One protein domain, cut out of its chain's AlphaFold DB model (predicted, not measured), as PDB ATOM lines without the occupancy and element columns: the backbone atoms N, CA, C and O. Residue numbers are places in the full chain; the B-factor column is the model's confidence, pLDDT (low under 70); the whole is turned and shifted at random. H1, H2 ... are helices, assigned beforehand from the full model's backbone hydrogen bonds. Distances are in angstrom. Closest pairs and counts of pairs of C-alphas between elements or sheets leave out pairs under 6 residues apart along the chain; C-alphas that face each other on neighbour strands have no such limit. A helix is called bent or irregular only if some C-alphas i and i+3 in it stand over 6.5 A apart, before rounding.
ATOM      1  N   THR A  13    -122.279 133.953 103.439       84.19
ATOM      2  CA  THR A  13    -121.932 132.554 103.766       84.19
ATOM      3  C   THR A  13    -122.841 132.015 104.863       84.19
ATOM      4  O   THR A  13    -123.373 130.910 104.731       84.19
ATOM      5  N   TRP A  14    -123.088 132.823 105.894       87.12
ATOM      6  CA  TRP A  14    -124.014 132.483 106.969       87.12
ATOM      7  C   TRP A  14    -125.436 132.261 106.427       87.12
ATOM      8  O   TRP A  14    -126.042 131.212 106.661       87.12
ATOM      9  N   SER A  15    -125.933 133.191 105.602       85.62
ATOM     10  CA  SER A  15    -127.271 133.092 105.005       85.62
ATOM     11  C   SER A  15    -127.415 131.871 104.098       85.62
ATOM     12  O   SER A  15    -128.470 131.232 104.063       85.62
ATOM     13  N   PHE A  16    -126.356 131.520 103.366       90.56
ATOM     14  CA  PHE A  16    -126.329 130.333 102.517       90.56
ATOM     15  C   PHE A  16    -126.403 129.041 103.341       90.56
ATOM     16  O   PHE A  16    -127.215 128.168 103.038       90.56
ATOM     17  N   ARG A  17    -125.626 128.937 104.428       92.00
ATOM     18  CA  ARG A  17    -125.678 127.789 105.350       92.00
ATOM     19  C   ARG A  17    -127.050 127.647 106.000       92.00
ATOM     20  O   ARG A  17    -127.576 126.538 106.057       92.00
ATOM     21  N   MET A  18    -127.648 128.762 106.424       94.12
ATOM     22  CA  MET A  18    -128.998 128.767 106.987       94.12
ATOM     23  C   MET A  18    -130.038 128.307 105.960       94.12
ATOM     24  O   MET A  18    -130.880 127.472 106.273       94.12
ATOM     25  N   THR A  19    -129.926 128.768 104.711       95.50
ATOM     26  CA  THR A  19    -130.799 128.319 103.613       95.50
ATOM     27  C   THR A  19    -130.702 126.800 103.415       95.50
ATOM     28  O   THR A  19    -131.725 126.121 103.347       95.50
ATOM     29  N   ILE A  20    -129.484 126.241 103.379       95.69
ATOM     30  CA  ILE A  20    -129.278 124.787 103.253       95.69
ATOM     31  C   ILE A  20    -129.902 124.041 104.432       95.69
ATOM     32  O   ILE A  20    -130.552 123.018 104.222       95.69
ATOM     33  N   ALA A  21    -129.715 124.535 105.659       95.94
ATOM     34  CA  ALA A  21    -130.289 123.916 106.845       95.94
ATOM     35  C   ALA A  21    -131.822 123.898 106.768       95.94
ATOM     36  O   ALA A  21    -132.416 122.828 106.878       95.94
ATOM     37  N   ILE A  22    -132.458 125.038 106.485       96.88
ATOM     38  CA  ILE A  22    -133.916 125.133 106.304       96.88
ATOM     39  C   ILE A  22    -134.387 124.100 105.272       96.88
ATOM     40  O   ILE A  22    -135.262 123.291 105.562       96.88
ATOM     41  N   TRP A  23    -133.754 124.037 104.099       96.88
ATOM     42  CA  TRP A  23    -134.151 123.087 103.054       96.88
ATOM     43  C   TRP A  23    -133.948 121.626 103.447       96.88
ATOM     44  O   TRP A  23    -134.784 120.781 103.134       96.88
ATOM     45  N   TYR A  24    -132.852 121.310 104.133       96.19
ATOM     46  CA  TYR A  24    -132.588 119.955 104.598       96.19
ATOM     47  C   TYR A  24    -133.691 119.476 105.551       96.19
ATOM     48  O   TYR A  24    -134.265 118.404 105.350       96.19
ATOM     49  N   PHE A  25    -134.033 120.291 106.549       96.00
ATOM     50  CA  PHE A  25    -135.087 119.963 107.506       96.00
ATOM     51  C   PHE A  25    -136.479 119.958 106.851       96.00
ATOM     52  O   PHE A  25    -137.260 119.053 107.135       96.00
ATOM     53  N   ASP A  26    -136.765 120.863 105.908       96.88
ATOM     54  CA  ASP A  26    -137.992 120.831 105.096       96.88
ATOM     55  C   ASP A  26    -138.162 119.493 104.364       96.88
ATOM     56  O   ASP A  26    -139.215 118.857 104.452       96.88
ATOM     57  N   ILE A  27    -137.110 119.027 103.681       95.56
ATOM     58  CA  ILE A  27    -137.123 117.732 102.993       95.56
ATOM     59  C   ILE A  27    -137.427 116.620 103.991       95.56
ATOM     60  O   ILE A  27    -138.296 115.790 103.715       95.56
ATOM     61  N   MET A  28    -136.761 116.613 105.148       94.31
ATOM     62  CA  MET A  28    -137.035 115.609 106.169       94.31
ATOM     63  C   MET A  28    -138.511 115.646 106.597       94.31
ATOM     64  O   MET A  28    -139.134 114.581 106.590       94.31
ATOM     65  N   VAL A  29    -139.112 116.821 106.883       94.88
ATOM     66  CA  VAL A  29    -140.512 116.948 107.386       94.88
ATOM     67  C   VAL A  29    -141.467 116.370 106.374       94.88
ATOM     68  O   VAL A  29    -142.263 115.482 106.688       94.88
ATOM     69  N   ARG A  30    -141.325 116.791 105.120       95.56
ATOM     70  CA  ARG A  30    -142.178 116.302 104.040       95.56
ATOM     71  C   ARG A  30    -142.058 114.790 103.856       95.56
ATOM     72  O   ARG A  30    -143.064 114.142 103.572       95.56
ATOM     73  N   GLN A  31    -140.862 114.218 104.000       94.62
ATOM     74  CA  GLN A  31    -140.670 112.769 103.890       94.62
ATOM     75  C   GLN A  31    -141.254 112.010 105.083       94.62
ATOM     76  O   GLN A  31    -141.908 110.992 104.875       94.62
ATOM     77  N   ALA A  32    -141.096 112.519 106.305       93.12
ATOM     78  CA  ALA A  32    -141.679 111.915 107.499       93.12
ATOM     79  C   ALA A  32    -143.212 111.885 107.435       93.12
ATOM     80  O   ALA A  32    -143.811 110.837 107.676       93.12
ATOM     81  N   ILE A  33    -143.843 112.985 106.998       94.44
ATOM     82  CA  ILE A  33    -145.298 113.048 106.779       94.44
ATOM     83  C   ILE A  33    -145.737 111.982 105.767       94.44
ATOM     84  O   ILE A  33    -146.670 111.224 106.035       94.44
ATOM     85  N   LYS A  34    -145.050 111.881 104.620       94.31
ATOM     86  CA  LYS A  34    -145.364 110.892 103.572       94.31
ATOM     87  C   LYS A  34    -145.209 109.452 104.053       94.31
ATOM     88  O   LYS A  34    -146.013 108.597 103.699       94.31
ATOM     89  N   GLN A  35    -144.180 109.190 104.853       93.12
ATOM     90  CA  GLN A  35    -143.862 107.864 105.385       93.12
ATOM     91  C   GLN A  35    -144.634 107.529 106.670       93.12
ATOM     92  O   GLN A  35    -144.484 106.428 107.190       93.12
ATOM     93  N   LYS A  36    -145.464 108.454 107.177       91.38
ATOM     94  CA  LYS A  36    -146.197 108.327 108.451       91.38
ATOM     95  C   LYS A  36    -145.269 108.036 109.639       91.38
ATOM     96  O   LYS A  36    -145.622 107.299 110.557       91.38
ATOM     97  N   VAL A  37    -144.069 108.617 109.606       89.00
ATOM     98  CA  VAL A  37    -143.104 108.548 110.706       89.00
ATOM     99  C   VAL A  37    -143.520 109.559 111.768       89.00
ATOM    100  O   VAL A  37    -143.672 110.741 111.476       89.00
ATOM    101  N   ASN A  38    -143.696 109.086 113.001       80.38
ATOM    102  CA  ASN A  38    -144.132 109.923 114.120       80.38
ATOM    103  C   ASN A  38    -142.970 110.542 114.909       80.38
ATOM    104  O   ASN A  38    -143.233 111.316 115.820       80.38
ATOM    105  N   ASP A  39    -141.708 110.229 114.599       80.69
ATOM    106  CA  ASP A  39    -140.566 110.943 115.183       80.69
ATOM    107  C   ASP A  39    -140.312 112.244 114.417       80.69
ATOM    108  O   ASP A  39    -140.056 112.242 113.210       80.69
ATOM    109  N   HIS A  40    -140.410 113.355 115.134       78.69
ATOM    110  CA  HIS A  40    -140.480 114.686 114.558       78.69
ATOM    111  C   HIS A  40    -139.743 115.746 115.381       78.69
ATOM    112  O   HIS A  40    -139.889 116.931 115.096       78.69
ATOM    113  N   MET A  41    -138.923 115.365 116.372       83.00
ATOM    114  CA  MET A  41    -138.235 116.350 117.231       83.00
ATOM    115  C   MET A  41    -137.370 117.334 116.435       83.00
ATOM    116  O   MET A  41    -137.199 118.490 116.809       83.00
ATOM    117  N   TRP A  42    -136.836 116.879 115.306       84.00
ATOM    118  CA  TRP A  42    -135.991 117.667 114.425       84.00
ATOM    119  C   TRP A  42    -136.753 118.793 113.697       84.00
ATOM    120  O   TRP A  42    -136.112 119.752 113.280       84.00
ATOM    121  N   MET A  43    -138.092 118.770 113.600       89.31
ATOM    122  CA  MET A  43    -138.828 119.918 113.038       89.31
ATOM    123  C   MET A  43    -138.663 121.173 113.900       89.31
ATOM    124  O   MET A  43    -138.598 122.285 113.385       89.31
ATOM    125  N   PHE A  44    -138.495 120.993 115.213       88.62
ATOM    126  CA  PHE A  44    -138.387 122.094 116.165       88.62
ATOM    127  C   PHE A  44    -137.046 122.838 116.090       88.62
ATOM    128  O   PHE A  44    -136.898 123.885 116.714       88.62
ATOM    129  N   TYR A  45    -136.098 122.390 115.256       92.94
ATOM    130  CA  TYR A  45    -134.915 123.194 114.926       92.94
ATOM    131  C   TYR A  45    -135.276 124.503 114.227       92.94
ATOM    132  O   TYR A  45    -134.522 125.465 114.339       92.94
ATOM    133  N   TYR A  46    -136.434 124.584 113.566       95.62
ATOM    134  CA  TYR A  46    -136.915 125.839 112.990       95.62
ATOM    135  C   TYR A  46    -137.108 126.933 114.041       95.62
ATOM    136  O   TYR A  46    -136.783 128.085 113.764       95.62
ATOM    137  N   VAL A  47    -137.528 126.582 115.262       94.50
ATOM    138  CA  VAL A  47    -137.610 127.537 116.378       94.50
ATOM    139  C   VAL A  47    -136.229 128.120 116.671       94.50
ATOM    140  O   VAL A  47    -136.057 129.335 116.701       94.50
ATOM    141  N   HIS A  48    -135.216 127.261 116.782       93.81
ATOM    142  CA  HIS A  48    -133.839 127.700 117.003       93.81
ATOM    143  C   HIS A  48    -133.275 128.501 115.827       93.81
ATOM    144  O   HIS A  48    -132.513 129.446 116.032       93.81
ATOM    145  N   PHE A  49    -133.650 128.169 114.591       96.44
ATOM    146  CA  PHE A  49    -133.272 128.967 113.427       96.44
ATOM    147  C   PHE A  49    -133.866 130.369 113.516       96.44
ATOM    148  O   PHE A  49    -133.123 131.332 113.347       96.44
ATOM    149  N   VAL A  50    -135.150 130.506 113.859       97.25
ATOM    150  CA  VAL A  50    -135.797 131.811 114.073       97.25
ATOM    151  C   VAL A  50    -135.083 132.610 115.163       97.25
ATOM    152  O   VAL A  50    -134.723 133.761 114.924       97.25
ATOM    153  N   GLU A  51    -134.800 132.007 116.320       95.25
ATOM    154  CA  GLU A  51    -134.067 132.658 117.418       95.25
ATOM    155  C   GLU A  51    -132.696 133.187 116.958       95.25
ATOM    156  O   GLU A  51    -132.334 134.337 117.227       95.25
ATOM    157  N   VAL A  52    -131.930 132.367 116.229       95.19
ATOM    158  CA  VAL A  52    -130.599 132.737 115.722       95.19
ATOM    159  C   VAL A  52    -130.688 133.811 114.634       95.19
ATOM    160  O   VAL A  52    -129.905 134.762 114.662       95.19
ATOM    161  N   ILE A  53    -131.644 133.702 113.707       95.94
ATOM    162  CA  ILE A  53    -131.893 134.705 112.662       95.94
ATOM    163  C   ILE A  53    -132.224 136.056 113.307       95.94
ATOM    164  O   ILE A  53    -131.587 137.060 112.986       95.94
ATOM    165  N   LEU A  54    -133.156 136.089 114.266       95.56
ATOM    166  CA  LEU A  54    -133.530 137.307 114.991       95.56
ATOM    167  C   LEU A  54    -132.341 137.889 115.765       95.56
ATOM    168  O   LEU A  54    -132.112 139.098 115.734       95.56
ATOM    169  N   LYS A  55    -131.531 137.049 116.418       93.75
ATOM    170  CA  LYS A  55    -130.325 137.498 117.128       93.75
ATOM    171  C   LYS A  55    -129.306 138.164 116.194       93.75
ATOM    172  O   LYS A  55    -128.655 139.124 116.606       93.75
ATOM    173  N   ASN A  56    -129.198 137.685 114.955       91.81
ATOM    174  CA  ASN A  56    -128.310 138.240 113.931       91.81
ATOM    175  C   ASN A  56    -128.889 139.467 113.211       91.81
ATOM    176  O   ASN A  56    -128.160 140.167 112.505       91.81
ATOM    177  N   MET A  57    -130.170 139.791 113.408       92.75
ATOM    178  CA  MET A  57    -130.735 141.042 112.913       92.75
ATOM    179  C   MET A  57    -130.194 142.248 113.688       92.75
ATOM    180  O   MET A  57    -130.075 142.265 114.925       92.75
ATOM    181  N   ARG A  58    -129.909 143.319 112.943       90.25
ATOM    182  CA  ARG A  58    -129.489 144.597 113.523       90.25
ATOM    183  C   ARG A  58    -130.643 145.197 114.336       90.25
ATOM    184  O   ARG A  58    -131.801 145.000 113.970       90.25
ATOM    185  N   PRO A  59    -130.364 145.926 115.430       91.25
ATOM    186  CA  PRO A  59    -131.383 146.751 116.070       91.25
ATOM    187  C   PRO A  59    -132.011 147.703 115.050       91.25
ATOM    188  O   PRO A  59    -131.314 148.206 114.162       91.25
ATOM    189  N   LEU A  60    -133.312 147.946 115.179       90.06
ATOM    190  CA  LEU A  60    -133.995 148.908 114.328       90.06
ATOM    191  C   LEU A  60    -133.501 150.329 114.652       90.06
ATOM    192  O   LEU A  60    -133.517 150.717 115.821       90.06
ATOM    193  N   PRO A  61    -133.085 151.125 113.649       89.19
ATOM    194  CA  PRO A  61    -132.714 152.527 113.859       89.19
ATOM    195  C   PRO A  61    -133.869 153.380 114.397       89.19
ATOM    196  O   PRO A  61    -133.654 154.294 115.190       89.19
ATOM    197  N   THR A  62    -135.089 153.081 113.951       90.50
ATOM    198  CA  THR A  62    -136.346 153.707 114.373       90.50
ATOM    199  C   THR A  62    -137.463 152.656 114.365       90.50
ATOM    200  O   THR A  62    -137.337 151.663 113.643       90.50
ATOM    201  N   PRO A  63    -138.563 152.851 115.120       85.88
ATOM    202  CA  PRO A  63    -139.685 151.903 115.149       85.88
ATOM    203  C   PRO A  63    -140.299 151.594 113.774       85.88
ATOM    204  O   PRO A  63    -140.760 150.476 113.562       85.88
ATOM    205  N   ASP A  64    -140.236 152.552 112.843       87.00
ATOM    206  CA  ASP A  64    -140.801 152.455 111.487       87.00
ATOM    207  C   ASP A  64    -139.736 152.128 110.421       87.00
ATOM    208  O   ASP A  64    -139.926 152.340 109.221       87.00
ATOM    209  N   SER A  65    -138.551 151.674 110.841       90.81
ATOM    210  CA  SER A  65    -137.455 151.397 109.916       90.81
ATOM    211  C   SER A  65    -137.683 150.109 109.126       90.81
ATOM    212  O   SER A  65    -137.667 149.012 109.675       90.81
ATOM    213  N   ASN A  66    -137.727 150.230 107.800       89.12
ATOM    214  CA  ASN A  66    -137.797 149.088 106.882       89.12
ATOM    215  C   ASN A  66    -136.450 148.371 106.663       89.12
ATOM    216  O   ASN A  66    -136.348 147.510 105.788       89.12
ATOM    217  N   GLN A  67    -135.399 148.710 107.420       88.94
ATOM    218  CA  GLN A  67    -134.050 148.182 107.194       88.94
ATOM    219  C   GLN A  67    -134.003 146.650 107.261       88.94
ATOM    220  O   GLN A  67    -133.414 146.011 106.392       88.94
ATOM    221  N   ASN A  68    -134.619 146.053 108.285       90.81
ATOM    222  CA  ASN A  68    -134.596 144.600 108.439       90.81
ATOM    223  C   ASN A  68    -135.555 143.904 107.470       90.81
ATOM    224  O   ASN A  68    -135.234 142.804 107.031       90.81
ATOM    225  N   ARG A  69    -136.651 144.550 107.051       92.44
ATOM    226  CA  ARG A  69    -137.587 144.014 106.048       92.44
ATOM    227  C   ARG A  69    -136.913 143.692 104.711       92.44
ATOM    228  O   ARG A  69    -137.308 142.755 104.036       92.44
ATOM    229  N   GLN A  70    -135.888 144.458 104.334       88.56
ATOM    230  CA  GLN A  70    -135.117 144.256 103.099       88.56
ATOM    231  C   GLN A  70    -133.898 143.336 103.287       88.56
ATOM    232  O   GLN A  70    -133.084 143.189 102.376       88.56
ATOM    233  N   SER A  71    -133.719 142.764 104.480       91.31
ATOM    234  CA  SER A  71    -132.559 141.932 104.798       91.31
ATOM    235  C   SER A  71    -132.791 140.469 104.439       91.31
ATOM    236  O   SER A  71    -133.903 139.952 104.542       91.31
ATOM    237  N   ARG A  72    -131.698 139.756 104.152       93.44
ATOM    238  CA  ARG A  72    -131.739 138.308 103.925       93.44
ATOM    239  C   ARG A  72    -132.288 137.532 105.126       93.44
ATOM    240  O   ARG A  72    -132.920 136.499 104.954       93.44
ATOM    241  N   ASN A  73    -132.089 138.046 106.339       94.50
ATOM    242  CA  ASN A  73    -132.671 137.479 107.553       94.50
ATOM    243  C   ASN A  73    -134.201 137.477 107.513       94.50
ATOM    244  O   ASN A  73    -134.814 136.509 107.949       94.50
ATOM    245  N   PHE A  74    -134.820 138.528 106.976       95.62
ATOM    246  CA  PHE A  74    -136.274 138.585 106.853       95.62
ATOM    247  C   PHE A  74    -136.787 137.576 105.823       95.62
ATOM    248  O   PHE A  74    -137.731 136.847 106.127       95.62
ATOM    249  N   ASP A  75    -136.099 137.426 104.684       95.75
ATOM    250  CA  ASP A  75    -136.411 136.369 103.710       95.75
ATOM    251  C   ASP A  75    -136.358 134.972 104.348       95.75
ATOM    252  O   ASP A  75    -137.197 134.123 104.064       95.75
ATOM    253  N   LEU A  76    -135.367 134.716 105.213       97.44
ATOM    254  CA  LEU A  76    -135.218 133.428 105.897       97.44
ATOM    255  C   LEU A  76    -136.360 133.174 106.891       97.44
ATOM    256  O   LEU A  76    -136.846 132.048 106.973       97.44
ATOM    257  N   LEU A  77    -136.826 134.205 107.610       98.06
ATOM    258  CA  LEU A  77    -138.024 134.090 108.452       98.06
ATOM    259  C   LEU A  77    -139.258 133.765 107.604       98.06
ATOM    260  O   LEU A  77    -140.015 132.859 107.950       98.06
ATOM    261  N   GLN A  78    -139.443 134.457 106.476       97.75
ATOM    262  CA  GLN A  78    -140.535 134.169 105.545       97.75
ATOM    263  C   GLN A  78    -140.457 132.739 105.001       97.75
ATOM    264  O   GLN A  78    -141.486 132.068 104.927       97.75
ATOM    265  N   ASP A  79    -139.262 132.256 104.653       97.69
ATOM    266  CA  ASP A  79    -139.072 130.892 104.156       97.69
ATOM    267  C   ASP A  79    -139.445 129.865 105.230       97.69
ATOM    268  O   ASP A  79    -140.214 128.951 104.953       97.69
ATOM    269  N   ILE A  80    -139.008 130.057 106.480       98.19
ATOM    270  CA  ILE A  80    -139.385 129.194 107.609       98.19
ATOM    271  C   ILE A  80    -140.909 129.119 107.767       98.19
ATOM    272  O   ILE A  80    -141.464 128.018 107.773       98.19
ATOM    273  N   ILE A  81    -141.592 130.267 107.833       98.00
ATOM    274  CA  ILE A  81    -143.055 130.319 107.977       98.00
ATOM    275  C   ILE A  81    -143.732 129.630 106.783       98.00
ATOM    276  O   ILE A  81    -144.575 128.753 106.973       98.00
ATOM    277  N   THR A  82    -143.291 129.923 105.557       97.88
ATOM    278  CA  THR A  82    -143.799 129.280 104.332       97.88
ATOM    279  C   THR A  82    -143.653 127.766 104.380       97.88
ATOM    280  O   THR A  82    -144.609 127.046 104.118       97.88
ATOM    281  N   LYS A  83    -142.476 127.256 104.753       97.50
ATOM    282  CA  LYS A  83    -142.232 125.813 104.819       97.50
ATOM    283  C   LYS A  83    -143.102 125.135 105.873       97.50
ATOM    284  O   LYS A  83    -143.654 124.078 105.586       97.50
ATOM    285  N   THR A  84    -143.295 125.748 107.042       96.44
ATOM    286  CA  THR A  84    -144.211 125.192 108.055       96.44
ATOM    287  C   THR A  84    -145.663 125.142 107.571       96.44
ATOM    288  O   THR A  84    -146.341 124.142 107.799       96.44
ATOM    289  N   MET A  85    -146.124 126.156 106.829       96.88
ATOM    290  CA  MET A  85    -147.446 126.150 106.192       96.88
ATOM    291  C   MET A  85    -147.536 125.058 105.116       96.88
ATOM    292  O   MET A  85    -148.462 124.252 105.141       96.88
ATOM    293  N   ASP A  86    -146.531 124.924 104.249       97.38
ATOM    294  CA  ASP A  86    -146.482 123.870 103.228       97.38
ATOM    295  C   ASP A  86    -146.533 122.450 103.826       97.38
ATOM    296  O   ASP A  86    -147.044 121.521 103.194       97.38
ATOM    297  N   TRP A  87    -145.992 122.232 105.031       96.94
ATOM    298  CA  TRP A  87    -146.061 120.928 105.702       96.94
ATOM    299  C   TRP A  87    -147.503 120.510 106.000       96.94
ATOM    300  O   TRP A  87    -147.832 119.322 105.893       96.94
ATOM    301  N   LYS A  88    -148.392 121.468 106.302       95.31
ATOM    302  CA  LYS A  88    -149.828 121.192 106.448       95.31
ATOM    303  C   LYS A  88    -150.425 120.713 105.129       95.31
ATOM    304  O   LYS A  88    -151.195 119.757 105.122       95.31
ATOM    305  N   ASP A  89    -150.020 121.309 104.011       95.88
ATOM    306  CA  ASP A  89    -150.546 120.952 102.696       95.88
ATOM    307  C   ASP A  89    -150.071 119.554 102.291       95.88
ATOM    308  O   ASP A  89    -150.808 118.797 101.661       95.88
ATOM    309  N   VAL A  90    -148.852 119.168 102.685       96.31
ATOM    310  CA  VAL A  90    -148.371 117.789 102.523       96.31
ATOM    311  C   VAL A  90    -149.182 116.825 103.392       96.31
ATOM    312  O   VAL A  90    -149.578 115.768 102.904       96.31
ATOM    313  N   SER A  91    -149.478 117.197 104.639       95.12
ATOM    314  CA  SER A  91    -150.321 116.408 105.552       95.12
ATOM    315  C   SER A  91    -151.723 116.191 104.974       95.12
ATOM    316  O   SER A  91    -152.212 115.062 104.927       95.12
ATOM    317  N   LEU A  92    -152.320 117.251 104.428       95.19
ATOM    318  CA  LEU A  92    -153.616 117.229 103.757       95.19
ATOM    319  C   LEU A  92    -153.609 116.344 102.501       95.19
ATOM    320  O   LEU A  92    -154.452 115.459 102.361       95.19
ATOM    321  N   LYS A  93    -152.623 116.521 101.613       94.94
ATOM    322  CA  LYS A  93    -152.483 115.729 100.375       94.94
ATOM    323  C   LYS A  93    -152.264 114.244 100.643       94.94
ATOM    324  O   LYS A  93    -152.751 113.409  99.891       94.94
ATOM    325  N   CYS A  94    -151.535 113.908 101.704       93.81
ATOM    326  CA  CYS A  94    -151.296 112.522 102.107       93.81
ATOM    327  C   CYS A  94    -152.414 111.939 102.984       93.81
ATOM    328  O   CYS A  94    -152.302 110.779 103.384       93.81
ATOM    329  N   ASN A  95    -153.441 112.735 103.310       92.31
ATOM    330  CA  ASN A  95    -154.450 112.440 104.324       92.31
ATOM    331  C   ASN A  95    -153.832 111.845 105.605       92.31
ATOM    332  O   ASN A  95    -154.276 110.825 106.136       92.31
ATOM    333  N   ASN A  96    -152.719 112.438 106.043       91.75
ATOM    334  CA  ASN A  96    -152.000 112.043 107.242       91.75
ATOM    335  C   ASN A  96    -152.042 113.192 108.239       91.75
ATOM    336  O   ASN A  96    -151.410 114.224 108.037       91.75
ATOM    337  N   ASN A  97    -152.743 112.977 109.344       90.50
ATOM    338  CA  ASN A  97    -152.942 113.994 110.359       90.50
ATOM    339  C   ASN A  97    -152.048 113.804 111.604       90.50
ATOM    340  O   ASN A  97    -152.246 114.499 112.604       90.50
ATOM    341  N   SER A  98    -151.083 112.870 111.577       90.56
ATOM    342  CA  SER A  98    -150.297 112.492 112.764       90.56
ATOM    343  C   SER A  98    -149.362 113.593 113.264       90.56
ATOM    344  O   SER A  98    -149.171 113.715 114.468       90.56
ATOM    345  N   LEU A  99    -148.833 114.420 112.357       92.75
ATOM    346  CA  LEU A  99    -147.896 115.505 112.674       92.75
ATOM    347  C   LEU A  99    -148.530 116.901 112.639       92.75
ATOM    348  O   LEU A  99    -147.823 117.884 112.825       92.75
ATOM    349  N   VAL A 100    -149.842 117.010 112.403       94.44
ATOM    350  CA  VAL A 100    -150.526 118.312 112.271       94.44
ATOM    351  C   VAL A 100    -150.355 119.167 113.525       94.44
ATOM    352  O   VAL A 100    -150.034 120.345 113.413       94.44
ATOM    353  N   GLU A 101    -150.508 118.575 114.710       93.19
ATOM    354  CA  GLU A 101    -150.316 119.289 115.975       93.19
ATOM    355  C   GLU A 101    -148.877 119.803 116.104       93.19
ATOM    356  O   GLU A 101    -148.670 120.994 116.294       93.19
ATOM    357  N   SER A 102    -147.885 118.946 115.854       93.00
ATOM    358  CA  SER A 102    -146.466 119.310 115.898       93.00
ATOM    359  C   SER A 102    -146.093 120.417 114.904       93.00
ATOM    360  O   SER A 102    -145.313 121.308 115.239       93.00
ATOM    361  N   ILE A 103    -146.656 120.390 113.688       95.44
ATOM    362  CA  ILE A 103    -146.458 121.444 112.677       95.44
ATOM    363  C   ILE A 103    -146.922 122.790 113.237       95.44
ATOM    364  O   ILE A 103    -146.197 123.783 113.140       95.44
ATOM    365  N   TYR A 104    -148.110 122.817 113.842       95.62
ATOM    366  CA  TYR A 104    -148.674 124.034 114.407       95.62
ATOM    367  C   TYR A 104    -147.973 124.469 115.695       95.62
ATOM    368  O   TYR A 104    -147.738 125.661 115.852       95.62
ATOM    369  N   ASP A 105    -147.525 123.557 116.553       93.31
ATOM    370  CA  ASP A 105    -146.697 123.909 117.713       93.31
ATOM    371  C   ASP A 105    -145.375 124.564 117.272       93.31
ATOM    372  O   ASP A 105    -144.938 125.567 117.843       93.31
ATOM    373  N   CYS A 106    -144.754 124.044 116.206       95.25
ATOM    374  CA  CYS A 106    -143.550 124.627 115.617       95.25
ATOM    375  C   CYS A 106    -143.816 126.028 115.045       95.25
ATOM    376  O   CYS A 106    -143.079 126.968 115.354       95.25
ATOM    377  N   LEU A 107    -144.860 126.183 114.222       96.56
ATOM    378  CA  LEU A 107    -145.237 127.468 113.626       96.56
ATOM    379  C   LEU A 107    -145.586 128.501 114.705       96.56
ATOM    380  O   LEU A 107    -145.103 129.631 114.645       96.56
ATOM    381  N   GLY A 108    -146.361 128.109 115.716       95.12
ATOM    382  CA  GLY A 108    -146.751 128.977 116.824       95.12
ATOM    383  C   GLY A 108    -145.555 129.502 117.572       95.12
ATOM    384  O   GLY A 108    -145.440 130.708 117.785       95.12
ATOM    385  N   ARG A 109    -144.617 128.612 117.893       94.38
ATOM    386  CA  ARG A 109    -143.407 129.020 118.589       94.38
ATOM    387  C   ARG A 109    -142.541 129.942 117.732       94.38
ATOM    388  O   ARG A 109    -142.043 130.938 118.248       94.38
ATOM    389  N   CYS A 110    -142.418 129.680 116.430       96.44
ATOM    390  CA  CYS A 110    -141.724 130.581 115.504       96.44
ATOM    391  C   CYS A 110    -142.371 131.977 115.472       96.44
ATOM    392  O   CYS A 110    -141.674 132.985 115.601       96.44
ATOM    393  N   LEU A 111    -143.699 132.046 115.341       96.31
ATOM    394  CA  LEU A 111    -144.446 133.309 115.348       96.31
ATOM    395  C   LEU A 111    -144.299 134.048 116.676       96.31
ATOM    396  O   LEU A 111    -144.109 135.262 116.677       96.31
ATOM    397  N   TYR A 112    -144.340 133.334 117.799       95.31
ATOM    398  CA  TYR A 112    -144.151 133.924 119.118       95.31
ATOM    399  C   TYR A 112    -142.806 134.645 119.227       95.31
ATOM    400  O   TYR A 112    -142.794 135.836 119.538       95.31
ATOM    401  N   GLU A 113    -141.698 133.972 118.892       95.50
ATOM    402  CA  GLU A 113    -140.355 134.574 118.932       95.50
ATOM    403  C   GLU A 113    -140.260 135.817 118.025       95.50
ATOM    404  O   GLU A 113    -139.709 136.850 118.417       95.50
ATOM    405  N   ILE A 114    -140.872 135.764 116.836       96.31
ATOM    406  CA  ILE A 114    -140.960 136.893 115.894       96.31
ATOM    407  C   ILE A 114    -141.732 138.073 116.505       96.31
ATOM    408  O   ILE A 114    -141.283 139.221 116.428       96.31
ATOM    409  N   ILE A 115    -142.885 137.814 117.124       95.44
ATOM    410  CA  ILE A 115    -143.778 138.847 117.658       95.44
ATOM    411  C   ILE A 115    -143.155 139.559 118.865       95.44
ATOM    412  O   ILE A 115    -143.203 140.795 118.951       95.44
ATOM    413  N   ILE A 116    -142.541 138.817 119.791       93.69
ATOM    414  CA  ILE A 116    -141.974 139.407 121.015       93.69
ATOM    415  C   ILE A 116    -140.654 140.151 120.771       93.69
ATOM    416  O   ILE A 116    -140.295 141.038 121.560       93.69
ATOM    417  N   SER A 117    -139.965 139.820 119.676       93.75
ATOM    418  CA  SER A 117    -138.685 140.404 119.278       93.75
ATOM    419  C   SER A 117    -138.770 141.916 119.065       93.75
ATOM    420  O   SER A 117    -139.772 142.451 118.604       93.75
ATOM    421  N   ASP A 118    -137.707 142.643 119.385       92.75
ATOM    422  CA  ASP A 118    -137.566 144.079 119.112       92.75
ATOM    423  C   ASP A 118    -136.902 144.372 117.753       92.75
ATOM    424  O   ASP A 118    -136.677 145.529 117.398       92.75
ATOM    425  N   LYS A 119    -136.599 143.326 116.979       94.50
ATOM    426  CA  LYS A 119    -135.854 143.404 115.714       94.50
ATOM    427  C   LYS A 119    -136.716 143.703 114.497       94.50
ATOM    428  O   LYS A 119    -136.177 143.973 113.428       94.50
ATOM    429  N   LEU A 120    -138.031 143.625 114.640       94.81
ATOM    430  CA  LEU A 120    -138.985 143.791 113.550       94.81
ATOM    431  C   LEU A 120    -139.984 144.884 113.895       94.81
ATOM    432  O   LEU A 120    -140.352 145.058 115.063       94.81
ATOM    433  N   THR A 121    -140.405 145.620 112.869       93.94
ATOM    434  CA  THR A 121    -141.437 146.645 113.014       93.94
ATOM    435  C   THR A 121    -142.772 145.989 113.369       93.94
ATOM    436  O   THR A 121    -142.949 144.770 113.248       93.94
ATOM    437  N   ARG A 122    -143.740 146.790 113.822       91.06
ATOM    438  CA  ARG A 122    -145.100 146.288 114.057       91.06
ATOM    439  C   ARG A 122    -145.700 145.714 112.771       91.06
ATOM    440  O   ARG A 122    -146.254 144.620 112.810       91.06
ATOM    441  N   ASP A 123    -145.518 146.408 111.653       91.50
ATOM    442  CA  ASP A 123    -146.079 146.029 110.356       91.50
ATOM    443  C   ASP A 123    -145.477 144.728 109.824       91.50
ATOM    444  O   ASP A 123    -146.189 143.904 109.255       91.50
ATOM    445  N   ASP A 124    -144.181 144.495 110.044       94.00
ATOM    446  CA  ASP A 124    -143.516 143.250 109.651       94.00
ATOM    447  C   ASP A 124    -144.056 142.047 110.435       94.00
ATOM    448  O   ASP A 124    -144.363 141.002 109.857       94.00
ATOM    449  N   LYS A 125    -144.223 142.199 111.754       93.88
ATOM    450  CA  LYS A 125    -144.812 141.158 112.611       93.88
ATOM    451  C   LYS A 125    -146.255 140.883 112.222       93.88
ATOM    452  O   LYS A 125    -146.660 139.725 112.127       93.88
ATOM    453  N   GLN A 126    -147.010 141.950 111.980       92.00
ATOM    454  CA  GLN A 126    -148.405 141.872 111.584       92.00
ATOM    455  C   GLN A 126    -148.551 141.180 110.231       92.00
ATOM    456  O   GLN A 126    -149.398 140.307 110.078       92.00
ATOM    457  N   TYR A 127    -147.682 141.504 109.278       93.38
ATOM    458  CA  TYR A 127    -147.634 140.861 107.973       93.38
ATOM    459  C   TYR A 127    -147.412 139.344 108.085       93.38
ATOM    460  O   TYR A 127    -148.195 138.576 107.528       93.38
ATOM    461  N   LEU A 128    -146.400 138.898 108.842       95.56
ATOM    462  CA  LEU A 128    -146.098 137.468 109.006       95.56
ATOM    463  C   LEU A 128    -147.212 136.717 109.750       95.56
ATOM    464  O   LEU A 128    -147.582 135.607 109.369       95.56
ATOM    465  N   THR A 129    -147.779 137.340 110.785       94.50
ATOM    466  CA  THR A 129    -148.864 136.751 111.583       94.50
ATOM    467  C   THR A 129    -150.154 136.647 110.769       94.50
ATOM    468  O   THR A 129    -150.795 135.596 110.758       94.50
ATOM    469  N   ASN A 130    -150.511 137.707 110.036       93.56
ATOM    470  CA  ASN A 130    -151.673 137.712 109.153       93.56
ATOM    471  C   ASN A 130    -151.530 136.680 108.034       93.56
ATOM    472  O   ASN A 130    -152.493 135.993 107.715       93.56
ATOM    473  N   TRP A 131    -150.328 136.519 107.480       94.69
ATOM    474  CA  TRP A 131    -150.077 135.512 106.455       94.69
ATOM    475  C   TRP A 131    -150.383 134.093 106.955       94.69
ATOM    476  O   TRP A 131    -151.164 133.385 106.319       94.69
ATOM    477  N   ALA A 132    -149.857 133.712 108.124       95.94
ATOM    478  CA  ALA A 132    -150.137 132.408 108.730       95.94
ATOM    479  C   ALA A 132    -151.623 132.220 109.084       95.94
ATOM    480  O   ALA A 132    -152.189 131.140 108.905       95.94
ATOM    481  N   TRP A 133    -152.274 133.278 109.569       95.06
ATOM    482  CA  TRP A 133    -153.699 133.256 109.889       95.06
ATOM    483  C   TRP A 133    -154.573 133.067 108.643       95.06
ATOM    484  O   TRP A 133    -155.464 132.216 108.632       95.06
ATOM    485  N   GLU A 134    -154.314 133.816 107.571       93.38
ATOM    486  CA  GLU A 134    -155.074 133.699 106.327       93.38
ATOM    487  C   GLU A 134    -154.937 132.313 105.701       93.38
ATOM    488  O   GLU A 134    -155.931 131.737 105.256       93.38
ATOM    489  N   ASP A 135    -153.719 131.782 105.668       95.31
ATOM    490  CA  ASP A 135    -153.417 130.459 105.135       95.31
ATOM    491  C   ASP A 135    -154.140 129.340 105.916       95.31
ATOM    492  O   ASP A 135    -154.758 128.448 105.324       95.31
ATOM    493  N   LEU A 136    -154.193 129.448 107.249       95.88
ATOM    494  CA  LEU A 136    -155.003 128.568 108.094       95.88
ATOM    495  C   LEU A 136    -156.488 128.629 107.710       95.88
ATOM    496  O   LEU A 136    -157.113 127.600 107.441       95.88
ATOM    497  N   LEU A 137    -157.070 129.830 107.648       93.62
ATOM    498  CA  LEU A 137    -158.501 129.982 107.375       93.62
ATOM    499  C   LEU A 137    -158.900 129.518 105.969       93.62
ATOM    500  O   LEU A 137    -160.005 128.988 105.796       93.62
ATOM    501  N   LYS A 138    -158.005 129.692 104.992       93.88
ATOM    502  CA  LYS A 138    -158.171 129.304 103.583       93.88
ATOM    503  C   LYS A 138    -157.820 127.833 103.313       93.88
ATOM    504  O   LYS A 138    -157.735 127.434 102.156       93.88
ATOM    505  N   THR A 139    -157.652 127.003 104.344       95.38
ATOM    506  CA  THR A 139    -157.415 125.562 104.165       95.38
ATOM    507  C   THR A 139    -158.723 124.815 103.875       95.38
ATOM    508  O   THR A 139    -159.625 124.769 104.716       95.38
ATOM    509  N   PHE A 140    -158.850 124.196 102.701       94.56
ATOM    510  CA  PHE A 140    -160.063 123.481 102.280       94.56
ATOM    511  C   PHE A 140    -159.780 122.024 101.944       94.56
ATOM    512  O   PHE A 140    -158.688 121.681 101.508       94.56
ATOM    513  N   ALA A 141    -160.791 121.178 102.130       93.38
ATOM    514  CA  ALA A 141    -160.742 119.796 101.683       93.38
ATOM    515  C   ALA A 141    -161.072 119.751 100.185       93.38
ATOM    516  O   ALA A 141    -162.067 120.336  99.756       93.38
ATOM    517  N   GLU A 142    -160.259 119.048  99.403       92.19
ATOM    518  CA  GLU A 142    -160.515 118.802  97.978       92.19
ATOM    519  C   GLU A 142    -161.497 117.636  97.774       92.19
ATOM    520  O   GLU A 142    -162.131 117.520  96.727       92.19
ATOM    521  N   ASN A 143    -161.630 116.765  98.777       93.00
ATOM    522  CA  ASN A 143    -162.506 115.597  98.775       93.00
ATOM    523  C   ASN A 143    -163.008 115.270 100.193       93.00
ATOM    524  O   ASN A 143    -162.560 115.846 101.185       93.00
ATOM    525  N   ASP A 144    -163.953 114.335 100.295       92.25
ATOM    526  CA  ASP A 144    -164.587 113.994 101.573       92.25
ATOM    527  C   ASP A 144    -163.633 113.314 102.564       92.25
ATOM    528  O   ASP A 144    -163.763 113.520 103.770       92.25
ATOM    529  N   GLU A 145    -162.635 112.579 102.067       91.25
ATOM    530  CA  GLU A 145    -161.636 111.886 102.890       91.25
ATOM    531  C   GLU A 145    -160.728 112.858 103.657       91.25
ATOM    532  O   GLU A 145    -160.226 112.521 104.727       91.25
ATOM    533  N   GLN A 146    -160.541 114.074 103.137       94.75
ATOM    534  CA  GLN A 146    -159.706 115.113 103.739       94.75
ATOM    535  C   GLN A 146    -160.417 115.945 104.814       94.75
ATOM    536  O   GLN A 146    -159.754 116.710 105.517       94.75
ATOM    537  N   ARG A 147    -161.746 115.835 104.963       93.88
ATOM    538  CA  ARG A 147    -162.525 116.703 105.869       93.88
ATOM    539  C   ARG A 147    -162.047 116.630 107.318       93.88
ATOM    540  O   ARG A 147    -161.918 117.667 107.962       93.88
ATOM    541  N   GLU A 148    -161.747 115.427 107.803       93.56
ATOM    542  CA  GLU A 148    -161.226 115.217 109.159       93.56
ATOM    543  C   GLU A 148    -159.851 115.877 109.337       93.56
ATOM    544  O   GLU A 148    -159.614 116.589 110.312       93.56
ATOM    545  N   THR A 149    -158.957 115.696 108.361       94.81
ATOM    546  CA  THR A 149    -157.625 116.312 108.378       94.81
ATOM    547  C   THR A 149    -157.715 117.837 108.379       94.81
ATOM    548  O   THR A 149    -156.979 118.487 109.120       94.81
ATOM    549  N   VAL A 150    -158.642 118.419 107.611       97.00
ATOM    550  CA  VAL A 150    -158.884 119.868 107.616       97.00
ATOM    551  C   VAL A 150    -159.399 120.351 108.965       97.00
ATOM    552  O   VAL A 150    -158.882 121.349 109.455       97.00
ATOM    553  N   GLU A 151    -160.370 119.679 109.592       95.62
ATOM    554  CA  GLU A 151    -160.851 120.125 110.908       95.62
ATOM    555  C   GLU A 151    -159.725 120.078 111.945       95.62
ATOM    556  O   GLU A 151    -159.496 121.071 112.634       95.62
ATOM    557  N   LYS A 152    -158.928 119.001 111.960       96.12
ATOM    558  CA  LYS A 152    -157.761 118.900 112.847       96.12
ATOM    559  C   LYS A 152    -156.723 119.998 112.586       96.12
ATOM    560  O   LYS A 152    -156.115 120.497 113.532       96.12
ATOM    561  N   ILE A 153    -156.519 120.392 111.325       97.31
ATOM    562  CA  ILE A 153    -155.679 121.542 110.956       97.31
ATOM    563  C   ILE A 153    -156.234 122.836 111.564       97.31
ATOM    564  O   ILE A 153    -155.480 123.577 112.192       97.31
ATOM    565  N   ILE A 154    -157.539 123.096 111.429       97.44
ATOM    566  CA  ILE A 154    -158.157 124.309 111.984       97.44
ATOM    567  C   ILE A 154    -158.061 124.325 113.513       97.44
ATOM    568  O   ILE A 154    -157.652 125.335 114.083       97.44
ATOM    569  N   GLU A 155    -158.392 123.219 114.179       96.31
ATOM    570  CA  GLU A 155    -158.305 123.090 115.637       96.31
ATOM    571  C   GLU A 155    -156.873 123.299 116.149       96.31
ATOM    572  O   GLU A 155    -156.652 124.090 117.070       96.31
ATOM    573  N   SER A 156    -155.888 122.652 115.517       95.81
ATOM    574  CA  SER A 156    -154.473 122.786 115.894       95.81
ATOM    575  C   SER A 156    -153.964 124.208 115.658       95.81
ATOM    576  O   SER A 156    -153.288 124.771 116.517       95.81
ATOM    577  N   GLY A 157    -154.343 124.838 114.542       96.00
ATOM    578  CA  GLY A 157    -153.990 126.229 114.266       96.00
ATOM    579  C   GLY A 157    -154.632 127.219 115.241       96.00
ATOM    580  O   GLY A 157    -153.994 128.184 115.650       96.00
ATOM    581  N   PHE A 158    -155.866 126.980 115.688       95.56
ATOM    582  CA  PHE A 158    -156.505 127.826 116.704       95.56
ATOM    583  C   PHE A 158    -155.799 127.668 118.050       95.56
ATOM    584  O   PHE A 158    -155.438 128.664 118.684       95.56
ATOM    585  N   LYS A 159    -155.526 126.422 118.455       93.56
ATOM    586  CA  LYS A 159    -154.750 126.115 119.660       93.56
ATOM    587  C   LYS A 159    -153.384 126.806 119.638       93.56
ATOM    588  O   LYS A 159    -153.012 127.416 120.638       93.56
ATOM    589  N   MET A 160    -152.690 126.773 118.501       93.56
ATOM    590  CA  MET A 160    -151.418 127.462 118.295       93.56
ATOM    591  C   MET A 160    -151.527 128.962 118.583       93.56
ATOM    592  O   MET A 160    -150.725 129.492 119.344       93.56
ATOM    593  N   PHE A 161    -152.518 129.656 118.019       92.62
ATOM    594  CA  PHE A 161    -152.680 131.091 118.273       92.62
ATOM    595  C   PHE A 161    -153.026 131.396 119.736       92.62
ATOM    596  O   PHE A 161    -152.597 132.424 120.260       92.62
ATOM    597  N   LYS A 162    -153.764 130.501 120.405       90.88
ATOM    598  CA  LYS A 162    -154.123 130.627 121.823       90.88
ATOM    599  C   LYS A 162    -152.940 130.428 122.766       90.88
ATOM    600  O   LYS A 162    -152.873 131.061 123.816       90.88
ATOM    601  N   SER A 163    -152.065 129.483 122.446       87.06
ATOM    602  CA  SER A 163    -150.966 129.061 123.313       87.06
ATOM    603  C   SER A 163    -149.753 128.656 122.471       87.06
ATOM    604  O   SER A 163    -149.446 127.462 122.355       87.06
ATOM    605  N   PRO A 164    -149.049 129.641 121.886       85.00
ATOM    606  CA  PRO A 164    -147.961 129.400 120.939       85.00
ATOM    607  C   PRO A 164    -146.714 128.777 121.588       85.00
ATOM    608  O   PRO A 164    -145.818 128.309 120.890       85.00
ATOM    609  N   THR A 165    -146.637 128.767 122.922       78.06
ATOM    610  CA  THR A 165    -145.496 128.254 123.693       78.06
ATOM    611  C   THR A 165    -145.692 126.831 124.230       78.06
ATOM    612  O   THR A 165    -144.865 126.355 125.003       78.06
ATOM    613  N   THR A 166    -146.747 126.123 123.811       70.06
ATOM    614  CA  THR A 166    -147.080 124.766 124.306       70.06
ATOM    615  C   THR A 166    -146.043 123.693 123.976       70.06
ATOM    616  O   THR A 166    -146.030 122.618 124.582       70.06
ATOM    617  N   LEU A 167    -145.115 124.004 123.077       66.00
ATOM    618  CA  LEU A 167    -143.979 123.163 122.754       66.00
ATOM    619  C   LEU A 167    -143.084 122.914 123.988       66.00
ATOM    620  O   LEU A 167    -142.520 123.847 124.560       66.00
ATOM    621  N   PHE A 168    -142.929 121.641 124.372       58.50
ATOM    622  CA  PHE A 168    -142.161 121.159 125.539       58.50
ATOM    623  C   PHE A 168    -142.677 121.593 126.923       58.50
ATOM    624  O   PHE A 168    -142.043 121.281 127.935       58.50
ATOM    625  N   SER A 169    -143.831 122.259 127.018       51.97
ATOM    626  CA  SER A 169    -144.398 122.644 128.312       51.97
ATOM    627  C   SER A 169    -145.106 121.446 128.951       51.97
ATOM    628  O   SER A 169    -146.306 121.254 128.753       51.97
ATOM    629  N   MET A 170    -144.388 120.616 129.714       43.28
ATOM    630  CA  MET A 170    -145.066 119.580 130.500       43.28
ATOM    631  C   MET A 170    -145.826 120.167 131.698       43.28
ATOM    632  O   MET A 170    -146.873 119.629 132.031       43.28
ATOM    633  N   GLU A 171    -145.388 121.274 132.321       42.25
ATOM    634  CA  GLU A 171    -145.987 121.699 133.608       42.25
ATOM    635  C   GLU A 171    -146.019 123.220 133.894       42.25
ATOM    636  O   GLU A 171    -146.383 123.630 134.993       42.25
ATOM    637  N   TYR A 172    -145.712 124.104 132.934       41.72
ATOM    638  CA  TYR A 172    -145.796 125.555 133.171       41.72
ATOM    639  C   TYR A 172    -146.168 126.315 131.896       41.72
ATOM    640  O   TYR A 172    -145.406 126.316 130.931       41.72
ATOM    641  N   ARG A 173    -147.339 126.965 131.893       53.34
ATOM    642  CA  ARG A 173    -147.697 127.995 130.907       53.34
ATOM    643  C   ARG A 173    -147.289 129.341 131.505       53.34
ATOM    644  O   ARG A 173    -148.025 129.836 132.363       53.34
ATOM    645  N   PRO A 174    -146.129 129.924 131.154       53.66
ATOM    646  CA  PRO A 174    -145.901 131.318 131.499       53.66
ATOM    647  C   PRO A 174    -147.054 132.138 130.909       53.66
ATOM    648  O   PRO A 174    -147.537 131.824 129.821       53.66
ATOM    649  N   ALA A 175    -147.526 133.152 131.638       62.34
ATOM    650  CA  ALA A 175    -148.450 134.113 131.051       62.34
ATOM    651  C   ALA A 175    -147.821 134.621 129.747       62.34
ATOM    652  O   ALA A 175    -146.656 135.036 129.748       62.34
ATOM    653  N   GLU A 176    -148.559 134.503 128.642       72.12
ATOM    654  CA  GLU A 176    -148.060 134.917 127.336       72.12
ATOM    655  C   GLU A 176    -147.623 136.381 127.409       72.12
ATOM    656  O   GLU A 176    -148.230 137.194 128.114       72.12
ATOM    657  N   SER A 177    -146.545 136.727 126.704       79.81
ATOM    658  CA  SER A 177    -146.072 138.109 126.689       79.81
ATOM    659  C   SER A 177    -147.217 139.044 126.295       79.81
ATOM    660  O   SER A 177    -147.878 138.802 125.287       79.81
ATOM    661  N   GLN A 178    -147.406 140.151 127.020       86.94
ATOM    662  CA  GLN A 178    -148.407 141.162 126.649       86.94
ATOM    663  C   GLN A 178    -148.231 141.612 125.190       86.94
ATOM    664  O   GLN A 178    -149.210 141.792 124.481       86.94
ATOM    665  N   LYS A 179    -146.982 141.665 124.694       88.06
ATOM    666  CA  LYS A 179    -146.681 141.953 123.282       88.06
ATOM    667  C   LYS A 179    -147.354 140.976 122.313       88.06
ATOM    668  O   LYS A 179    -147.747 141.383 121.226       88.06
ATOM    669  N   TYR A 180    -147.430 139.698 122.680       91.00
ATOM    670  CA  TYR A 180    -148.085 138.672 121.876       91.00
ATOM    671  C   TYR A 180    -149.603 138.833 121.918       91.00
ATOM    672  O   TYR A 180    -150.236 138.890 120.868       91.00
ATOM    673  N   VAL A 181    -150.170 138.998 123.116       89.75
ATOM    674  CA  VAL A 181    -151.607 139.257 123.310       89.75
ATOM    675  C   VAL A 181    -152.055 140.470 122.488       89.75
ATOM    676  O   VAL A 181    -152.993 140.364 121.698       89.75
ATOM    677  N   ASP A 182    -151.327 141.583 122.598       90.62
ATOM    678  CA  ASP A 182    -151.596 142.821 121.866       90.62
ATOM    679  C   ASP A 182    -151.529 142.604 120.349       90.62
ATOM    680  O   ASP A 182    -152.371 143.117 119.615       90.62
ATOM    681  N   ALA A 183    -150.556 141.826 119.861       90.12
ATOM    682  CA  ALA A 183    -150.421 141.532 118.437       90.12
ATOM    683  C   ALA A 183    -151.600 140.707 117.897       90.12
ATOM    684  O   ALA A 183    -152.103 141.003 116.815       90.12
ATOM    685  N   ILE A 184    -152.084 139.710 118.645       91.56
ATOM    686  CA  ILE A 184    -153.247 138.904 118.237       91.56
ATOM    687  C   ILE A 184    -154.543 139.723 118.276       91.56
ATOM    688  O   ILE A 184    -155.387 139.591 117.388       91.56
ATOM    689  N   GLN A 185    -154.707 140.601 119.266       90.50
ATOM    690  CA  GLN A 185    -155.844 141.524 119.312       90.50
ATOM    691  C   GLN A 185    -155.801 142.523 118.150       90.50
ATOM    692  O   GLN A 185    -156.816 142.753 117.490       90.50
ATOM    693  N   PHE A 186    -154.615 143.058 117.853       87.62
ATOM    694  CA  PHE A 186    -154.393 143.983 116.747       87.62
ATOM    695  C   PHE A 186    -154.641 143.336 115.379       87.62
ATOM    696  O   PHE A 186    -155.266 143.947 114.509       87.62
ATOM    697  N   LEU A 187    -154.241 142.069 115.212       84.75
ATOM    698  CA  LEU A 187    -154.540 141.274 114.020       84.75
ATOM    699  C   LEU A 187    -156.031 141.258 113.693       84.75
ATOM    700  O   LEU A 187    -156.408 141.291 112.523       84.75
ATOM    701  N   TRP A 188    -156.882 141.233 114.715       84.31
ATOM    702  CA  TRP A 188    -158.319 141.283 114.518       84.31
ATOM    703  C   TRP A 188    -158.847 142.699 114.241       84.31
ATOM    704  O   TRP A 188    -159.777 142.845 113.445       84.31
ATOM    705  N   SER A 189    -158.296 143.729 114.893       82.38
ATOM    706  CA  SER A 189    -158.823 145.102 114.824       82.38
ATOM    707  C   SER A 189    -158.546 145.812 113.500       82.38
ATOM    708  O   SER A 189    -159.409 146.542 113.027       82.38
ATOM    709  N   GLU A 190    -157.378 145.586 112.896       75.00
ATOM    710  CA  GLU A 190    -156.952 146.248 111.649       75.00
ATOM    711  C   GLU A 190    -157.245 145.421 110.393       75.00
ATOM    712  O   GLU A 190    -156.746 145.717 109.307       75.00
ATOM    713  N   ARG A 191    -158.037 144.347 110.507       67.31
ATOM    714  CA  ARG A 191    -158.331 143.528 109.333       67.31
ATOM    715  C   ARG A 191    -159.152 144.337 108.329       67.31
ATOM    716  O   ARG A 191    -160.216 144.881 108.652       67.31
ATOM    717  N   ASP A 192    -158.728 144.302 107.074       55.19
ATOM    718  CA  ASP A 192    -159.597 144.725 105.992       55.19
ATOM    719  C   ASP A 192    -160.746 143.706 105.905       55.19
ATOM    720  O   ASP A 192    -160.564 142.511 105.663       55.19
ATOM    721  N   THR A 193    -161.967 144.167 106.174       53.00
ATOM    722  CA  THR A 193    -163.151 143.305 106.338       53.00
ATOM    723  C   THR A 193    -163.712 142.664 105.042       53.00
ATOM    724  O   THR A 193    -164.521 141.739 105.177       53.00
ATOM    725  N   PRO A 194    -163.378 143.058 103.789       49.31
ATOM    726  CA  PRO A 194    -164.291 142.786 102.678       49.31
ATOM    727  C   PRO A 194    -164.296 141.354 102.104       49.31
ATOM    728  O   PRO A 194    -165.076 141.107 101.189       49.31
ATOM    729  N   ILE A 195    -163.515 140.382 102.606       54.81
ATOM    730  CA  ILE A 195    -163.472 139.018 102.016       54.81
ATOM    731  C   ILE A 195    -163.536 137.899 103.069       54.81
ATOM    732  O   ILE A 195    -162.766 136.943 103.047       54.81
ATOM    733  N   LEU A 196    -164.475 137.991 104.010       70.38
ATOM    734  CA  LEU A 196    -164.757 136.907 104.958       70.38
ATOM    735  C   LEU A 196    -166.193 136.412 104.779       70.38
ATOM    736  O   LEU A 196    -167.082 136.716 105.570       70.38
ATOM    737  N   THR A 197    -166.422 135.651 103.711       78.38
ATOM    738  CA  THR A 197    -167.716 135.023 103.409       78.38
ATOM    739  C   THR A 197    -167.620 133.497 103.470       78.38
ATOM    740  O   THR A 197    -166.530 132.918 103.505       78.38
ATOM    741  N   GLY A 198    -168.775 132.831 103.535       87.50
ATOM    742  CA  GLY A 198    -168.860 131.371 103.579       87.50
ATOM    743  C   GLY A 198    -168.063 130.756 104.734       87.50
ATOM    744  O   GLY A 198    -168.033 131.291 105.842       87.50
ATOM    745  N   VAL A 199    -167.387 129.639 104.455       88.81
ATOM    746  CA  VAL A 199    -166.613 128.871 105.447       88.81
ATOM    747  C   VAL A 199    -165.479 129.697 106.069       88.81
ATOM    748  O   VAL A 199    -165.240 129.591 107.271       88.81
ATOM    749  N   VAL A 200    -164.816 130.561 105.292       89.81
ATOM    750  CA  VAL A 200    -163.744 131.440 105.801       89.81
ATOM    751  C   VAL A 200    -164.311 132.432 106.813       89.81
ATOM    752  O   VAL A 200    -163.735 132.615 107.882       89.81
ATOM    753  N   GLY A 201    -165.477 133.018 106.517       89.44
ATOM    754  CA  GLY A 201    -166.182 133.908 107.440       89.44
ATOM    755  C   GLY A 201    -166.592 133.214 108.737       89.44
ATOM    756  O   GLY A 201    -166.363 133.753 109.820       89.44
ATOM    757  N   THR A 202    -167.121 131.988 108.647       91.75
ATOM    758  CA  THR A 202    -167.464 131.178 109.826       91.75
ATOM    759  C   THR A 202    -166.240 130.898 110.693       91.75
ATOM    760  O   THR A 202    -166.286 131.118 111.904       91.75
ATOM    761  N   ARG A 203    -165.125 130.467 110.093       93.62
ATOM    762  CA  ARG A 203    -163.888 130.194 110.837       93.62
ATOM    763  C   ARG A 203    -163.283 131.460 111.429       93.62
ATOM    764  O   ARG A 203    -162.865 131.430 112.576       93.62
ATOM    765  N   ALA A 204    -163.293 132.581 110.709       91.38
ATOM    766  CA  ALA A 204    -162.860 133.858 111.265       91.38
ATOM    767  C   ALA A 204    -163.713 134.248 112.485       91.38
ATOM    768  O   ALA A 204    -163.169 134.640 113.511       91.38
ATOM    769  N   GLY A 205    -165.039 134.098 112.407       91.12
ATOM    770  CA  GLY A 205    -165.933 134.323 113.547       91.12
ATOM    771  C   GLY A 205    -165.573 133.453 114.753       91.12
ATOM    772  O   GLY A 205    -165.433 133.974 115.857       91.12
ATOM    773  N   ARG A 206    -165.334 132.156 114.517       94.12
ATOM    774  CA  ARG A 206    -164.895 131.197 115.540       94.12
ATOM    775  C   ARG A 206    -163.543 131.588 116.151       94.12
ATOM    776  O   ARG A 206    -163.391 131.577 117.367       94.12
ATOM    777  N   PHE A 207    -162.591 132.015 115.319       93.12
ATOM    778  CA  PHE A 207    -161.279 132.495 115.755       93.12
ATOM    779  C   PHE A 207    -161.399 133.689 116.706       93.12
ATOM    780  O   PHE A 207    -160.728 133.729 117.735       93.12
ATOM    781  N   LYS A 208    -162.296 134.639 116.414       91.94
ATOM    782  CA  LYS A 208    -162.561 135.760 117.321       91.94
ATOM    783  C   LYS A 208    -162.992 135.277 118.698       91.94
ATOM    784  O   LYS A 208    -162.372 135.626 119.695       91.94
ATOM    785  N   THR A 209    -164.043 134.465 118.731       92.00
ATOM    786  CA  THR A 209    -164.695 134.063 119.978       92.00
ATOM    787  C   THR A 209    -163.821 133.144 120.816       92.00
ATOM    788  O   THR A 209    -163.837 133.229 122.037       92.00
ATOM    789  N   GLU A 210    -163.060 132.250 120.182       92.06
ATOM    790  CA  GLU A 210    -162.265 131.244 120.893       92.06
ATOM    791  C   GLU A 210    -160.861 131.728 121.254       92.06
ATOM    792  O   GLU A 210    -160.271 131.215 122.213       92.06
ATOM    793  N   ILE A 211    -160.318 132.680 120.485       91.69
ATOM    794  CA  ILE A 211    -158.943 133.163 120.625       91.69
ATOM    795  C   ILE A 211    -158.935 134.630 121.035       91.69
ATOM    796  O   ILE A 211    -158.602 134.921 122.176       91.69
ATOM    797  N   VAL A 212    -159.335 135.547 120.154       89.56
ATOM    798  CA  VAL A 212    -159.184 137.003 120.367       89.56
ATOM    799  C   VAL A 212    -159.900 137.485 121.630       89.56
ATOM    800  O   VAL A 212    -159.334 138.251 122.402       89.56
TER     801      VAL A 212
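Overview. This is residues 13 to 212 of the 217 residues of an uncharacterized protein of Cyclobacteriaceae bacterium (UniProt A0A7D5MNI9). Six helices make an up-and-down bundle, each running against the one before it, with H1, H3 and H5 side by side in one layer and H2, H4 and H6 in another. The short helical hairpin of H7 and H8 packs on the H4, H5 and H6 side of this bundle, away from H1. The printed part has 200 residues with eight named helices, H1 to H8 in order along the chain, and no named strand; its class is all helix. It is compact, with a radius of gyration of the C-alphas of 16.7 A and spans of 51 by 38 by 36 A.

Arrangement. H1, residues 13 to 35, touches H3, residues 72 to 93, at a shallow tilt of 7 degrees, the same way; their closest C-alphas, of Ile 33 and Ser 91, are 6.2 A apart. H2, residues 41 to 56, forms a hairpin with H1, touching it with residues 42 to 49 alone, closest at the C-alphas of Val 29 and Met 43, 6.6 A. H2 touches H4, residues 100 to 116, the same way at 13 degrees, a shallow tilt, with the C-alphas of Val 47 and Cys 110 closest at 5.2 A. H5, residues 122 to 137, touches H3 with residues 128 to 135 alone, closest at the C-alphas of Met 85 and Ala 132, 7.3 A. H6, residues 144 to 162, touches H4 at a shallow tilt of 31 degrees, with the C-alphas of Gly 108 and Met 160 closest at 5.1 A. H7, residues 178 to 189, is about perpendicular to H4, at 76 degrees; its residues 179 to 183 alone touch H4, the C-alphas of Ile 116 and Lys 179 closest at 5.8 A. H8, residues 198 to 212, touches H6 with residues 207 to 211 alone, closest at the C-alphas of Lys 162 and Ile 211, 5.6 A. H1 is apart from H4, H5, H6, H7 and H8. In H1, H4, H5, H7 and H8 every O i to N i+4 pair is within hydrogen-bond range; the counts are 8 of 12 in H2, 16 of 18 in H3 and 13 of 15 in H6.

Along the chain. H1 begins at C-alpha 13, (-121.932, 132.554, 103.766), and is 33.1 A long from first to last C-alpha. H3 measures 30.9 A and H6 28.2 A; H6 is irregular, with C-alphas 145 and 148 7.1 A apart. H8 ends at C-alpha 212, (-159.184, 137.003, 120.367).

Size, cuts and confidence. The C-alphas farthest apart, of Pro 61 and Asp 144, are 51.5 A apart. The printed part has no cut. The links H2 to H3 and H6 to H7 are long, 15 residues each. Mean pLDDT of the printed part is 89.5; residues 167 to 175 and 191 to 195 are under 70.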